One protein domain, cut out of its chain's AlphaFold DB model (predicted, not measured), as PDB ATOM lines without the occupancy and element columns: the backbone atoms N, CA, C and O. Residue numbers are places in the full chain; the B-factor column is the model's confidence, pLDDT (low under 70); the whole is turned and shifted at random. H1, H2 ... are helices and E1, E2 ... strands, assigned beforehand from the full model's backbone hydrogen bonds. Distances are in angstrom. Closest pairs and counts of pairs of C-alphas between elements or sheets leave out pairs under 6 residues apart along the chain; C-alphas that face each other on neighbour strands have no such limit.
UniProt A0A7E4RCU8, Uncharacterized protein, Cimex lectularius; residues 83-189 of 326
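AT A GLANCE: This is residues 83 to 189 of the 326 residues of an uncharacterized protein of Cimex lectularius (UniProt A0A7E4RCU8). Two longer helices, H1 and H3, come close where H1 ends and H3 begins, and spread from this corner as a wide V; the hairpin of E1 and E2 runs along one side of the V, short H4 is on the other, and residues 181 to 189 run between the arms. Residues 83 to 88 of H1 and 126 to 131 of the E1 to E2 link stick out. The printed part has 107 residues, in the order H1 H2 E1 E2 H3 H4, with an antiparallel sheet E1 - E2; the class is mixed. It is compact, with a radius of gyration of the C-alphas of 14.1 A and spans of 39 by 36 by 25 A.

HOW THE PARTS SIT: H1, residues 83 to 101, touches H2, residues 103 to 107, only at the corner, C-alphas 98 and 106 being closest at 4.8 A. E1, residues 110 to 116, and E2, residues 134 to 139, form an antiparallel hairpin at 163 degrees, with N 112 and O 137 within hydrogen-bond range at 2.9 A. H3, residues 146 to 160, is close to but not clearly touching H1; their closest C-alphas, 101 and 147, are 5.9 A apart. H4, residues 174 to 180, only just touches H1, with 3 pairs of C-alphas within 8 A, the closest 96 and 176 at 7.2 A. H3 and H4 are apart. O i to N i+4 pairs are within hydrogen-bond range throughout H1, but 0 of 1 in H2, 7 of 11 in H3 and 1 of 3 in H4; O i to N i+3 gives 1 of 2 in H2 and 2 of 4 in H4.

IN THESE COORDINATES: H1 starts at C-alpha 83 (11.300, 35.186, 52.007) and spans 25.8 A, E1 18.1 A, E2 16.4 A and H3 23.6 A; H4 ends at C-alpha 180 (-2.661, 31.541, 41.775).

THE WHOLE: C-alphas 128 and 143 are farthest apart, 40.4 A. The printed part has no cut; the links E1 to E2 and H3 to H4 are long. Residues 83 to 86 and 166 to 169 have pLDDT under 70.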
ATOM      1  N   THR A  83      11.919  35.616  50.739       53.44
ATOM      2  CA  THR A  83      11.300  35.186  52.007       53.44
ATOM      3  C   THR A  83       9.946  35.852  52.278       53.44
ATOM      4  O   THR A  83       9.055  35.194  52.812       53.44
ATOM      5  N   GLU A  84       9.758  37.106  51.854       53.38
ATOM      6  CA  GLU A  84       8.456  37.792  51.903       53.38
ATOM      7  C   GLU A  84       7.489  37.221  50.846       53.38
ATOM      8  O   GLU A  84       6.399  36.777  51.205       53.38
ATOM      9  N   ASP A  85       7.937  37.068  49.593       64.31
ATOM     10  CA  ASP A  85       7.149  36.440  48.515       64.31
ATOM     11  C   ASP A  85       6.718  35.004  48.862       64.31
ATOM     12  O   ASP A  85       5.600  34.582  48.581       64.31
ATOM     13  N   VAL A  86       7.605  34.220  49.476       69.81
ATOM     14  CA  VAL A  86       7.353  32.830  49.867       69.81
ATOM     15  C   VAL A  86       6.318  32.787  50.979       69.81
ATOM     16  O   VAL A  86       5.412  31.964  50.910       69.81
ATOM     17  N   LYS A  87       6.394  33.684  51.969       71.19
ATOM     18  CA  LYS A  87       5.388  33.760  53.032       71.19
ATOM     19  C   LYS A  87       4.005  34.078  52.463       71.19
ATOM     20  O   LYS A  87       3.039  33.404  52.816       71.19
ATOM     21  N   ASP A  88       3.913  35.045  51.557       80.00
ATOM     22  CA  ASP A  88       2.644  35.422  50.932       80.00
ATOM     23  C   ASP A  88       2.095  34.304  50.039       80.00
ATOM     24  O   ASP A  88       0.915  33.964  50.131       80.00
ATOM     25  N   ARG A  89       2.960  33.628  49.274       83.12
ATOM     26  CA  ARG A  89       2.577  32.444  48.489       83.12
ATOM     27  C   ARG A  89       2.118  31.277  49.368       83.12
ATOM     28  O   ARG A  89       1.159  30.594  49.019       83.12
ATOM     29  N   LEU A  90       2.759  31.034  50.508       83.81
ATOM     30  CA  LEU A  90       2.334  29.990  51.446       83.81
ATOM     31  C   LEU A  90       0.987  30.330  52.089       83.81
ATOM     32  O   LEU A  90       0.122  29.463  52.175       83.81
ATOM     33  N   ASN A  91       0.768  31.591  52.466       87.06
ATOM     34  CA  ASN A  91      -0.534  32.052  52.950       87.06
ATOM     35  C   ASN A  91      -1.617  31.869  51.881       87.06
ATOM     36  O   ASN A  91      -2.723  31.423  52.182       87.06
ATOM     37  N   ASP A  92      -1.295  32.160  50.620       89.00
ATOM     38  CA  ASP A  92      -2.198  31.955  49.495       89.00
ATOM     39  C   ASP A  92      -2.571  30.490  49.279       89.00
ATOM     40  O   ASP A  92      -3.725  30.224  48.925       89.00
ATOM     41  N   LEU A  93      -1.618  29.577  49.488       89.88
ATOM     42  CA  LEU A  93      -1.826  28.133  49.443       89.88
ATOM     43  C   LEU A  93      -2.719  27.677  50.598       89.88
ATOM     44  O   LEU A  93      -3.741  27.039  50.356       89.88
ATOM     45  N   LEU A  94      -2.376  28.048  51.837       89.62
ATOM     46  CA  LEU A  94      -3.168  27.719  53.026       89.62
ATOM     47  C   LEU A  94      -4.607  28.211  52.879       89.62
ATOM     48  O   LEU A  94      -5.538  27.466  53.161       89.62
ATOM     49  N   LYS A  95      -4.794  29.414  52.330       90.81
ATOM     50  CA  LYS A  95      -6.115  29.986  52.073       90.81
ATOM     51  C   LYS A  95      -6.960  29.135  51.122       90.81
ATOM     52  O   LYS A  95      -8.157  28.996  51.343       90.81
ATOM     53  N   ILE A  96      -6.362  28.537  50.087       91.38
ATOM     54  CA  ILE A  96      -7.083  27.619  49.186       91.38
ATOM     55  C   ILE A  96      -7.574  26.391  49.968       91.38
ATOM     56  O   ILE A  96      -8.716  25.961  49.798       91.38
ATOM     57  N   PHE A  97      -6.744  25.852  50.864       91.62
ATOM     58  CA  PHE A  97      -7.149  24.733  51.710       91.62
ATOM     59  C   PHE A  97      -8.239  25.128  52.708       91.62
ATOM     60  O   PHE A  97      -9.242  24.428  52.784       91.62
ATOM     61  N   THR A  98      -8.111  26.250  53.415       91.81
ATOM     62  CA  THR A  98      -9.095  26.652  54.432       91.81
ATOM     63  C   THR A  98     -10.425  27.118  53.853       91.81
ATOM     64  O   THR A  98     -11.457  26.937  54.494       91.81
ATOM     65  N   ASP A  99     -10.420  27.753  52.679       89.81
ATOM     66  CA  ASP A  99     -11.633  28.347  52.108       89.81
ATOM     67  C   ASP A  99     -12.372  27.380  51.169       89.81
ATOM     68  O   ASP A  99     -13.594  27.476  51.055       89.81
ATOM     69  N   GLU A 100     -11.668  26.453  50.503       87.31
ATOM     70  CA  GLU A 100     -12.260  25.642  49.426       87.31
ATOM     71  C   GLU A 100     -12.160  24.119  49.609       87.31
ATOM     72  O   GLU A 100     -13.118  23.423  49.270       87.31
ATOM     73  N   LEU A 101     -11.038  23.571  50.099       91.06
ATOM     74  CA  LEU A 101     -10.847  22.107  50.171       91.06
ATOM     75  C   LEU A 101     -11.208  21.518  51.537       91.06
ATOM     76  O   LEU A 101     -11.867  20.483  51.616       91.06
ATOM     77  N   TRP A 102     -10.754  22.157  52.612       92.31
ATOM     78  CA  TRP A 102     -10.785  21.650  53.980       92.31
ATOM     79  C   TRP A 102     -11.322  22.705  54.953       92.31
ATOM     80  O   TRP A 102     -10.654  23.118  55.899       92.31
ATOM     81  N   THR A 103     -12.565  23.123  54.722       90.75
ATOM     82  CA  THR A 103     -13.259  24.166  55.497       90.75
ATOM     83  C   THR A 103     -13.264  23.918  57.003       90.75
ATOM     84  O   THR A 103     -13.114  24.858  57.780       90.75
ATOM     85  N   GLU A 104     -13.368  22.653  57.416       88.81
ATOM     86  CA  GLU A 104     -13.355  22.245  58.826       88.81
ATOM     87  C   GLU A 104     -12.025  22.561  59.532       88.81
ATOM     88  O   GLU A 104     -12.019  22.844  60.721       88.81
ATOM     89  N   SER A 105     -10.902  22.591  58.802       88.81
ATOM     90  CA  SER A 105      -9.563  22.844  59.365       88.81
ATOM     91  C   SER A 105      -9.211  24.325  59.529       88.81
ATOM     92  O   SER A 105      -8.092  24.676  59.893       88.81
ATOM     93  N   LYS A 106     -10.142  25.244  59.254       88.75
ATOM     94  CA  LYS A 106      -9.853  26.687  59.214       88.75
ATOM     95  C   LYS A 106      -9.254  27.244  60.514       88.75
ATOM     96  O   LYS A 106      -8.512  28.222  60.460       88.75
ATOM     97  N   SER A 107      -9.587  26.664  61.666       84.69
ATOM     98  CA  SER A 107      -9.114  27.129  62.976       84.69
ATOM     99  C   SER A 107      -7.750  26.582  63.392       84.69
ATOM    100  O   SER A 107      -7.106  27.185  64.246       84.69
ATOM    101  N   ASP A 108      -7.322  25.448  62.840       86.19
ATOM    102  CA  ASP A 108      -6.190  24.666  63.351       86.19
ATOM    103  C   ASP A 108      -5.263  24.111  62.256       86.19
ATOM    104  O   ASP A 108      -4.344  23.355  62.566       86.19
ATOM    105  N   LEU A 109      -5.475  24.487  60.989       86.38
ATOM    106  CA  LEU A 109      -4.613  24.099  59.877       86.38
ATOM    107  C   LEU A 109      -3.203  24.656  60.071       86.38
ATOM    108  O   LEU A 109      -2.987  25.869  60.130       86.38
ATOM    109  N   GLN A 110      -2.234  23.751  60.103       83.19
ATOM    110  CA  GLN A 110      -0.822  24.068  60.231       83.19
ATOM    111  C   GLN A 110      -0.009  23.345  59.166       83.19
ATOM    112  O   GLN A 110      -0.376  22.289  58.653       83.19
ATOM    113  N   MET A 111       1.131  23.935  58.836       78.19
ATOM    114  CA  MET A 111       2.108  23.329  57.948       78.19
ATOM    115  C   MET A 111       3.100  22.539  58.795       78.19
ATOM    116  O   MET A 111       3.828  23.125  59.591       78.19
ATOM    117  N   THR A 112       3.102  21.215  58.656       76.75
ATOM    118  CA  THR A 112       3.935  20.319  59.473       76.75
ATOM    119  C   THR A 112       5.308  20.074  58.851       76.75
ATOM    120  O   THR A 112       6.266  19.817  59.575       76.75
ATOM    121  N   LEU A 113       5.432  20.197  57.525       77.31
ATOM    122  CA  LEU A 113       6.698  20.048  56.805       77.31
ATOM    123  C   LEU A 113       6.730  20.939  55.560       77.31
ATOM    124  O   LEU A 113       5.744  21.026  54.827       77.31
ATOM    125  N   ILE A 114       7.893  21.535  55.298       80.00
ATOM    126  CA  ILE A 114       8.259  22.145  54.016       80.00
ATOM    127  C   ILE A 114       9.663  21.653  53.680       80.00
ATOM    128  O   ILE A 114      10.600  21.954  54.417       80.00
ATOM    129  N   ALA A 115       9.813  20.918  52.585       74.12
ATOM    130  CA  ALA A 115      11.104  20.396  52.146       74.12
ATOM    131  C   ALA A 115      11.301  20.619  50.646       74.12
ATOM    132  O   ALA A 115      10.332  20.665  49.882       74.12
ATOM    133  N   SER A 116      12.554  20.745  50.202       78.25
ATOM    134  CA  SER A 116      12.830  20.775  48.764       78.25
ATOM    135  C   SER A 116      12.466  19.423  48.153       78.25
ATOM    136  O   SER A 116      12.785  18.370  48.708       78.25
ATOM    137  N   ALA A 117      11.829  19.428  46.982       79.12
ATOM    138  CA  ALA A 117      11.519  18.186  46.281       79.12
ATOM    139  C   ALA A 117      12.789  17.380  45.955       79.12
ATOM    140  O   ALA A 117      12.721  16.159  45.881       79.12
ATOM    141  N   LEU A 118      13.947  18.038  45.807       76.44
ATOM    142  CA  LEU A 118      15.240  17.386  45.571       76.44
ATOM    143  C   LEU A 118      15.692  16.527  46.757       76.44
ATOM    144  O   LEU A 118      16.161  15.409  46.564       76.44
ATOM    145  N   GLU A 119      15.519  17.032  47.981       70.62
ATOM    146  CA  GLU A 119      15.890  16.322  49.214       70.62
ATOM    147  C   GLU A 119      15.029  15.072  49.415       70.62
ATOM    148  O   GLU A 119      15.510  14.049  49.895       70.62
ATOM    149  N   MET A 120      13.780  15.127  48.950       72.62
ATOM    150  CA  MET A 120      12.829  14.014  48.982       72.62
ATOM    151  C   MET A 120      12.987  13.045  47.793       72.62
ATOM    152  O   MET A 120      12.096  12.243  47.519       72.62
ATOM    153  N   GLY A 121      14.113  13.103  47.069       71.31
ATOM    154  CA  GLY A 121      14.431  12.194  45.961       71.31
ATOM    155  C   GLY A 121      13.912  12.634  44.587       71.31
ATOM    156  O   GLY A 121      13.931  11.852  43.633       71.31
ATOM    157  N   GLY A 122      13.450  13.878  44.461       74.88
ATOM    158  CA  GLY A 122      13.066  14.497  43.196       74.88
ATOM    159  C   GLY A 122      14.264  14.808  42.295       74.88
ATOM    160  O   GLY A 122      15.411  14.895  42.730       74.88
ATOM    161  N   ARG A 123      13.999  14.983  40.996       75.00
ATOM    162  CA  ARG A 123      15.024  15.341  40.001       75.00
ATOM    163  C   ARG A 123      15.063  16.847  39.779       75.00
ATOM    164  O   ARG A 123      14.027  17.508  39.828       75.00
ATOM    165  N   LEU A 124      16.249  17.363  39.459       78.75
ATOM    166  CA  LEU A 124      16.404  18.752  39.042       78.75
ATOM    167  C   LEU A 124      15.623  19.000  37.738       78.75
ATOM    168  O   LEU A 124      15.688  18.158  36.833       78.75
ATOM    169  N   PRO A 125      14.892  20.125  37.626       73.88
ATOM    170  CA  PRO A 125      14.220  20.489  36.388       73.88
ATOM    171  C   PRO A 125      15.193  20.539  35.203       73.88
ATOM    172  O   PRO A 125      16.329  20.992  35.327       73.88
ATOM    173  N   LEU A 126      14.736  20.081  34.034       73.69
ATOM    174  CA  LEU A 126      15.549  20.070  32.810       73.69
ATOM    175  C   LEU A 126      15.763  21.474  32.230       73.69
ATOM    176  O   LEU A 126      16.751  21.703  31.532       73.69
ATOM    177  N   HIS A 127      14.849  22.411  32.496       72.88
ATOM    178  CA  HIS A 127      14.965  23.788  32.032       72.88
ATOM    179  C   HIS A 127      15.457  24.702  33.160       72.88
ATOM    180  O   HIS A 127      14.896  24.682  34.250       72.88
ATOM    181  N   PRO A 128      16.441  25.579  32.900       70.56
ATOM    182  CA  PRO A 128      16.997  26.474  33.918       70.56
ATOM    183  C   PRO A 128      16.032  27.585  34.359       70.56
ATOM    184  O   PRO A 128      16.280  28.245  35.361       70.56
ATOM    185  N   ASN A 129      14.951  27.818  33.607       70.62
ATOM    186  CA  ASN A 129      13.910  28.786  33.962       70.62
ATOM    187  C   ASN A 129      12.817  28.175  34.859       70.62
ATOM    188  O   ASN A 129      11.910  28.876  35.302       70.62
ATOM    189  N   ASP A 130      12.881  26.865  35.098       70.88
ATOM    190  CA  ASP A 130      11.942  26.165  35.957       70.88
ATOM    191  C   ASP A 130      12.426  26.205  37.403       70.88
ATOM    192  O   ASP A 130      13.544  25.800  37.711       70.88
ATOM    193  N   GLY A 131      11.561  26.684  38.299       73.06
ATOM    194  CA  GLY A 131      11.835  26.664  39.731       73.06
ATOM    195  C   GLY A 131      11.879  25.243  40.292       73.06
ATOM    196  O   GLY A 131      11.188  24.343  39.805       73.06
ATOM    197  N   GLU A 132      12.671  25.062  41.346       78.50
ATOM    198  CA  GLU A 132      12.687  23.832  42.136       78.50
ATOM    199  C   GLU A 132      11.316  23.592  42.790       78.50
ATOM    200  O   GLU A 132      10.653  24.521  43.260       78.50
ATOM    201  N   GLY A 133      10.874  22.333  42.789       79.88
ATOM    202  CA  GLY A 133       9.644  21.925  43.462       79.88
ATOM    203  C   GLY A 133       9.813  21.886  44.982       79.88
ATOM    204  O   GLY A 133      10.920  21.739  45.495       79.88
ATOM    205  N   VAL A 134       8.697  21.966  45.702       85.25
ATOM    206  CA  VAL A 134       8.651  21.891  47.169       85.25
ATOM    207  C   VAL A 134       7.592  20.872  47.570       85.25
ATOM    208  O   VAL A 134       6.507  20.847  46.987       85.25
ATOM    209  N   VAL A 135       7.903  20.046  48.566       84.50
ATOM    210  CA  VAL A 135       6.960  19.130  49.211       84.50
ATOM    211  C   VAL A 135       6.452  19.789  50.485       84.50
ATOM    212  O   VAL A 135       7.242  20.260  51.305       84.50
ATOM    213  N   VAL A 136       5.130  19.846  50.635       87.25
ATOM    214  CA  VAL A 136       4.464  20.495  51.767       87.25
ATOM    215  C   VAL A 136       3.517  19.505  52.424       87.25
ATOM    216  O   VAL A 136       2.673  18.926  51.740       87.25
ATOM    217  N   HIS A 137       3.632  19.338  53.740       87.75
ATOM    218  CA  HIS A 137       2.667  18.583  54.536       87.75
ATOM    219  C   HIS A 137       1.789  19.553  55.327       87.75
ATOM    220  O   HIS A 137       2.280  20.497  55.951       87.75
ATOM    221  N   LEU A 138       0.480  19.317  55.275       88.50
ATOM    222  CA  LEU A 138      -0.530  20.108  55.968       88.50
ATOM    223  C   LEU A 138      -1.252  19.206  56.965       88.50
ATOM    224  O   LEU A 138      -1.718  18.129  56.600       88.50
ATOM    225  N   GLY A 139      -1.338  19.653  58.214       87.56
ATOM    226  CA  GLY A 139      -1.966  18.925  59.310       87.56
ATOM    227  C   GLY A 139      -3.033  19.762  60.006       87.56
ATOM    228  O   GLY A 139      -2.904  20.978  60.129       87.56
ATOM    229  N   SER A 140      -4.090  19.099  60.460       87.88
ATOM    230  CA  SER A 140      -5.147  19.651  61.312       87.88
ATOM    231  C   SER A 140      -5.734  18.505  62.138       87.88
ATOM    232  O   SER A 140      -5.649  17.340  61.744       87.88
ATOM    233  N   THR A 141      -6.302  18.827  63.297       87.81
ATOM    234  CA  THR A 141      -7.002  17.875  64.175       87.81
ATOM    235  C   THR A 141      -8.422  17.572  63.691       87.81
ATOM    236  O   THR A 141      -9.054  16.611  64.139       87.81
ATOM    237  N   SER A 142      -8.928  18.377  62.758       87.75
ATOM    238  CA  SER A 142     -10.263  18.240  62.187       87.75
ATOM    239  C   SER A 142     -10.355  17.039  61.243       87.75
ATOM    240  O   SER A 142      -9.373  16.590  60.659       87.75
ATOM    241  N   LYS A 143     -11.561  16.494  61.050       90.00
ATOM    242  CA  LYS A 143     -11.771  15.406  60.079       90.00
ATOM    243  C   LYS A 143     -11.612  15.922  58.648       90.00
ATOM    244  O   LYS A 143     -11.922  17.080  58.367       90.00
ATOM    245  N   TYR A 144     -11.178  15.054  57.733       90.94
ATOM    246  CA  TYR A 144     -11.107  15.403  56.314       90.94
ATOM    247  C   TYR A 144     -12.487  15.757  55.753       90.94
ATOM    248  O   TYR A 144     -13.482  15.082  56.025       90.94
ATOM    249  N   SER A 145     -12.523  16.818  54.948       91.94
ATOM    250  CA  SER A 145     -13.697  17.204  54.166       91.94
ATOM    251  C   SER A 145     -14.009  16.152  53.098       91.94
ATOM    252  O   SER A 145     -13.096  15.508  52.578       91.94
ATOM    253  N   GLN A 146     -15.279  16.032  52.704       91.19
ATOM    254  CA  GLN A 146     -15.696  15.152  51.601       91.19
ATOM    255  C   GLN A 146     -14.941  15.471  50.304       91.19
ATOM    256  O   GLN A 146     -14.519  14.565  49.602       91.19
ATOM    257  N   VAL A 147     -14.643  16.752  50.056       91.81
ATOM    258  CA  VAL A 147     -13.868  17.189  48.881       91.81
ATOM    259  C   VAL A 147     -12.467  16.571  48.855       91.81
ATOM    260  O   VAL A 147     -11.971  16.218  47.789       91.81
ATOM    261  N   LEU A 148     -11.816  16.433  50.015       91.75
ATOM    262  CA  LEU A 148     -10.495  15.812  50.112       91.75
ATOM    263  C   LEU A 148     -10.568  14.294  49.912       91.75
ATOM    264  O   LEU A 148      -9.689  13.731  49.265       91.75
ATOM    265  N   LEU A 149     -11.607  13.649  50.443       91.88
ATOM    266  CA  LEU A 149     -11.825  12.210  50.277       91.88
ATOM    267  C   LEU A 149     -12.107  11.862  48.807       91.88
ATOM    268  O   LEU A 149     -11.438  10.997  48.248       91.88
ATOM    269  N   ASP A 150     -12.994  12.612  48.153       91.81
ATOM    270  CA  ASP A 150     -13.286  12.467  46.723       91.81
ATOM    271  C   ASP A 150     -12.031  12.706  45.870       91.81
ATOM    272  O   ASP A 150     -11.744  11.963  44.930       91.81
ATOM    273  N   LEU A 151     -11.237  13.722  46.228       91.38
ATOM    274  CA  LEU A 151      -9.960  14.007  45.580       91.38
ATOM    275  C   LEU A 151      -8.983  12.833  45.730       91.38
ATOM    276  O   LEU A 151      -8.301  12.489  44.766       91.38
ATOM    277  N   GLN A 152      -8.912  12.209  46.909       90.19
ATOM    278  CA  GLN A 152      -8.066  11.038  47.136       90.19
ATOM    279  C   GLN A 152      -8.466   9.872  46.225       90.19
ATOM    280  O   GLN A 152      -7.589   9.216  45.658       90.19
ATOM    281  N   ASP A 153      -9.763   9.633  46.046       90.31
ATOM    282  CA  ASP A 153     -10.259   8.595  45.144       90.31
ATOM    283  C   ASP A 153      -9.998   8.929  43.664       90.31
ATOM    284  O   ASP A 153      -9.631   8.039  42.889       90.31
ATOM    285  N   GLU A 154     -10.078  10.208  43.279       90.44
ATOM    286  CA  GLU A 154      -9.743  10.691  41.932       90.44
ATOM    287  C   GLU A 154      -8.250  10.492  41.600       90.44
ATOM    288  O   GLU A 154      -7.902  10.081  40.486       90.44
ATOM    289  N   VAL A 155      -7.352  10.729  42.566       89.50
ATOM    290  CA  VAL A 155      -5.898  10.599  42.356       89.50
ATOM    291  C   VAL A 155      -5.350   9.192  42.594       89.50
ATOM    292  O   VAL A 155      -4.272   8.871  42.098       89.50
ATOM    293  N   LYS A 156      -6.085   8.310  43.278       89.31
ATOM    294  CA  LYS A 156      -5.704   6.913  43.550       89.31
ATOM    295  C   LYS A 156      -5.134   6.136  42.348       89.31
ATOM    296  O   LYS A 156      -4.110   5.467  42.516       89.31
ATOM    297  N   PRO A 157      -5.702   6.197  41.123       86.31
ATOM    298  CA  PRO A 157      -5.114   5.517  39.963       86.31
ATOM    299  C   PRO A 157      -3.742   6.072  39.539       86.31
ATOM    300  O   PRO A 157      -3.010   5.390  38.817       86.31
ATOM    301  N   LEU A 158      -3.380   7.286  39.968       83.56
ATOM    302  CA  LEU A 158      -2.127   7.964  39.621       83.56
ATOM    303  C   LEU A 158      -0.948   7.528  40.479       83.56
ATOM    304  O   LEU A 158       0.190   7.780  40.100       83.56
ATOM    305  N   TYR A 159      -1.189   6.819  41.581       84.12
ATOM    306  CA  TYR A 159      -0.140   6.434  42.531       84.12
ATOM    307  C   TYR A 159       0.916   5.497  41.934       84.12
ATOM    308  O   TYR A 159       1.974   5.298  42.518       84.12
ATOM    309  N   LYS A 160       0.631   4.925  40.758       83.00
ATOM    310  CA  LYS A 160       1.569   4.110  39.979       83.00
ATOM    311  C   LYS A 160       2.684   4.937  39.334       83.00
ATOM    312  O   LYS A 160       3.706   4.373  38.957       83.00
ATOM    313  N   PHE A 161       2.476   6.239  39.156       79.12
ATOM    314  CA  PHE A 161       3.449   7.142  38.559       79.12
ATOM    315  C   PHE A 161       4.241   7.852  39.656       79.12
ATOM    316  O   PHE A 161       3.678   8.294  40.652       79.12
ATOM    317  N   THR A 162       5.553   7.971  39.458       72.75
ATOM    318  CA  THR A 162       6.457   8.645  40.402       72.75
ATOM    319  C   THR A 162       6.304  10.163  40.385       72.75
ATOM    320  O   THR A 162       6.495  10.800  41.411       72.75
ATOM    321  N   SER A 163       5.956  10.742  39.236       74.25
ATOM    322  CA  SER A 163       5.628  12.160  39.090       74.25
ATOM    323  C   SER A 163       4.728  12.354  37.873       74.25
ATOM    324  O   SER A 163       4.888  11.669  36.853       74.25
ATOM    325  N   CYS A 164       3.751  13.251  37.989       74.56
ATOM    326  CA  CYS A 164       2.858  13.590  36.890       74.56
ATOM    327  C   CYS A 164       3.530  14.600  35.938       74.56
ATOM    328  O   CYS A 164       4.198  15.532  36.389       74.56
ATOM    329  N   PRO A 165       3.313  14.491  34.612       73.88
ATOM    330  CA  PRO A 165       3.706  15.540  33.674       73.88
ATOM    331  C   PRO A 165       3.062  16.889  34.027       73.88
ATOM    332  O   PRO A 165       1.924  16.946  34.491       73.88
ATOM    333  N   ARG A 166       3.772  17.987  33.761       68.38
ATOM    334  CA  ARG A 166       3.423  19.333  34.247       68.38
ATOM    335  C   ARG A 166       2.083  19.878  33.745       68.38
ATOM    336  O   ARG A 166       1.381  20.564  34.480       68.38
ATOM    337  N   ASP A 167       1.708  19.542  32.514       66.75
ATOM    338  CA  ASP A 167       0.479  20.032  31.873       66.75
ATOM    339  C   ASP A 167      -0.736  19.140  32.146       66.75
ATOM    340  O   ASP A 167      -1.798  19.265  31.524       66.75
ATOM    341  N   PHE A 168      -0.595  18.202  33.078       69.44
ATOM    342  CA  PHE A 168      -1.544  17.126  33.224       69.44
ATOM    343  C   PHE A 168      -2.704  17.481  34.145       69.44
ATOM    344  O   PHE A 168      -2.643  17.356  35.364       69.44
ATOM    345  N   LYS A 169      -3.810  17.915  33.536       65.38
ATOM    346  CA  LYS A 169      -5.057  18.198  34.247       65.38
ATOM    347  C   LYS A 169      -5.796  16.898  34.563       65.38
ATOM    348  O   LYS A 169      -6.365  16.290  33.658       65.38
ATOM    349  N   ARG A 170      -5.811  16.488  35.832       70.25
ATOM    350  CA  ARG A 170      -6.506  15.262  36.256       70.25
ATOM    351  C   ARG A 170      -7.351  15.360  37.519       70.25
ATOM    352  O   ARG A 170      -8.043  14.388  37.771       70.25
ATOM    353  N   SER A 171      -7.317  16.471  38.263       80.75
ATOM    354  CA  SER A 171      -8.206  16.650  39.415       80.75
ATOM    355  C   SER A 171      -9.274  17.716  39.178       80.75
ATOM    356  O   SER A 171      -9.039  18.755  38.545       80.75
ATOM    357  N   THR A 172     -10.460  17.476  39.727       83.75
ATOM    358  CA  THR A 172     -11.578  18.429  39.782       83.75
ATOM    359  C   THR A 172     -11.212  19.732  40.500       83.75
ATOM    360  O   THR A 172     -11.765  20.799  40.202       83.75
ATOM    361  N   VAL A 173     -10.246  19.661  41.419       88.44
ATOM    362  CA  VAL A 173      -9.829  20.754  42.301       88.44
ATOM    363  C   VAL A 173      -8.672  21.576  41.718       88.44
ATOM    364  O   VAL A 173      -8.487  22.729  42.100       88.44
ATOM    365  N   ASP A 174      -7.961  21.067  40.709       87.75
ATOM    366  CA  ASP A 174      -6.838  21.745  40.040       87.75
ATOM    367  C   ASP A 174      -7.185  23.165  39.548       87.75
ATOM    368  O   ASP A 174      -6.368  24.087  39.593       87.75
ATOM    369  N   ARG A 175      -8.449  23.390  39.164       87.44
ATOM    370  CA  ARG A 175      -8.964  24.712  38.761       87.44
ATOM    371  C   ARG A 175      -8.846  25.794  39.844       87.44
ATOM    372  O   ARG A 175      -8.916  26.969  39.501       87.44
ATOM    373  N   ARG A 176      -8.705  25.423  41.122       88.25
ATOM    374  CA  ARG A 176      -8.561  26.357  42.254       88.25
ATOM    375  C   ARG A 176      -7.123  26.839  42.435       88.25
ATOM    376  O   ARG A 176      -6.899  27.952  42.895       88.25
ATOM    377  N   PHE A 177      -6.156  26.033  41.999       89.19
ATOM    378  CA  PHE A 177      -4.726  26.294  42.175       89.19
ATOM    379  C   PHE A 177      -4.107  27.060  40.996       89.19
ATOM    380  O   PHE A 177      -3.278  27.949  41.204       89.19
ATOM    381  N   ARG A 178      -4.566  26.804  39.761       85.81
ATOM    382  CA  ARG A 178      -4.052  27.481  38.552       85.81
ATOM    383  C   ARG A 178      -4.152  29.013  38.560       85.81
ATOM    384  O   ARG A 178      -3.181  29.635  38.143       85.81
ATOM    385  N   PRO A 179      -5.247  29.653  39.027       86.19
ATOM    386  CA  PRO A 179      -5.346  31.116  39.042       86.19
ATOM    387  C   PRO A 179      -4.271  31.791  39.902       86.19
ATOM    388  O   PRO A 179      -3.904  32.930  39.639       86.19
ATOM    389  N   LYS A 180      -3.754  31.080  40.911       85.06
ATOM    390  CA  LYS A 180      -2.661  31.541  41.775       85.06
ATOM    391  C   LYS A 180      -1.279  31.048  41.322       85.06
ATOM    392  O   LYS A 180      -0.318  31.143  42.079       85.06
ATOM    393  N   ASN A 181      -1.165  30.521  40.099       85.50
ATOM    394  CA  ASN A 181       0.069  29.962  39.536       85.50
ATOM    395  C   ASN A 181       0.698  28.849  40.398       85.50
ATOM    396  O   ASN A 181       1.924  28.725  40.471       85.50
ATOM    397  N   PHE A 182      -0.129  28.030  41.054       87.56
ATOM    398  CA  PHE A 182       0.336  26.806  41.702       87.56
ATOM    399  C   PHE A 182       0.191  25.622  40.752       87.56
ATOM    400  O   PHE A 182      -0.900  25.326  40.266       87.56
ATOM    401  N   LEU A 183       1.313  24.948  40.507       85.69
ATOM    402  CA  LEU A 183       1.378  23.686  39.781       85.69
ATOM    403  C   LEU A 183       1.540  22.577  40.817       85.69
ATOM    404  O   LEU A 183       2.563  22.522  41.497       85.69
ATOM    405  N   ILE A 184       0.517  21.738  40.964       86.44
ATOM    406  CA  ILE A 184       0.505  20.644  41.938       86.44
ATOM    407  C   ILE A 184       0.772  19.325  41.222       86.44
ATOM    408  O   ILE A 184       0.140  19.017  40.212       86.44
ATOM    409  N   ASP A 185       1.681  18.525  41.779       86.50
ATOM    410  CA  ASP A 185       1.884  17.147  41.342       86.50
ATOM    411  C   ASP A 185       0.862  16.220  42.019       86.50
ATOM    412  O   ASP A 185       1.065  15.700  43.118       86.50
ATOM    413  N   TRP A 186      -0.267  16.005  41.343       87.44
ATOM    414  CA  TRP A 186      -1.343  15.141  41.833       87.44
ATOM    415  C   TRP A 186      -0.941  13.661  41.944       87.44
ATOM    416  O   TRP A 186      -1.582  12.920  42.684       87.44
ATOM    417  N   CYS A 187       0.132  13.218  41.272       84.62
ATOM    418  CA  CYS A 187       0.653  11.857  41.432       84.62
ATOM    419  C   CYS A 187       1.253  11.641  42.829       84.62
ATOM    420  O   CYS A 187       1.272  10.506  43.315       84.62
ATOM    421  N   PHE A 188       1.695  12.716  43.490       85.50
ATOM    422  CA  PHE A 188       2.285  12.696  44.830       85.50
ATOM    423  C   PHE A 188       1.275  13.015  45.947       85.50
ATOM    424  O   PHE A 188       1.561  12.791  47.116       85.50
ATOM    425  N   PHE A 189       0.064  13.480  45.619       89.69
ATOM    426  CA  PHE A 189      -0.948  13.811  46.627       89.69
ATOM    427  C   PHE A 189      -1.390  12.573  47.423       89.69
ATOM    428  O   PHE A 189      -1.842  11.586  46.837       89.69
TER     429      PHE A 189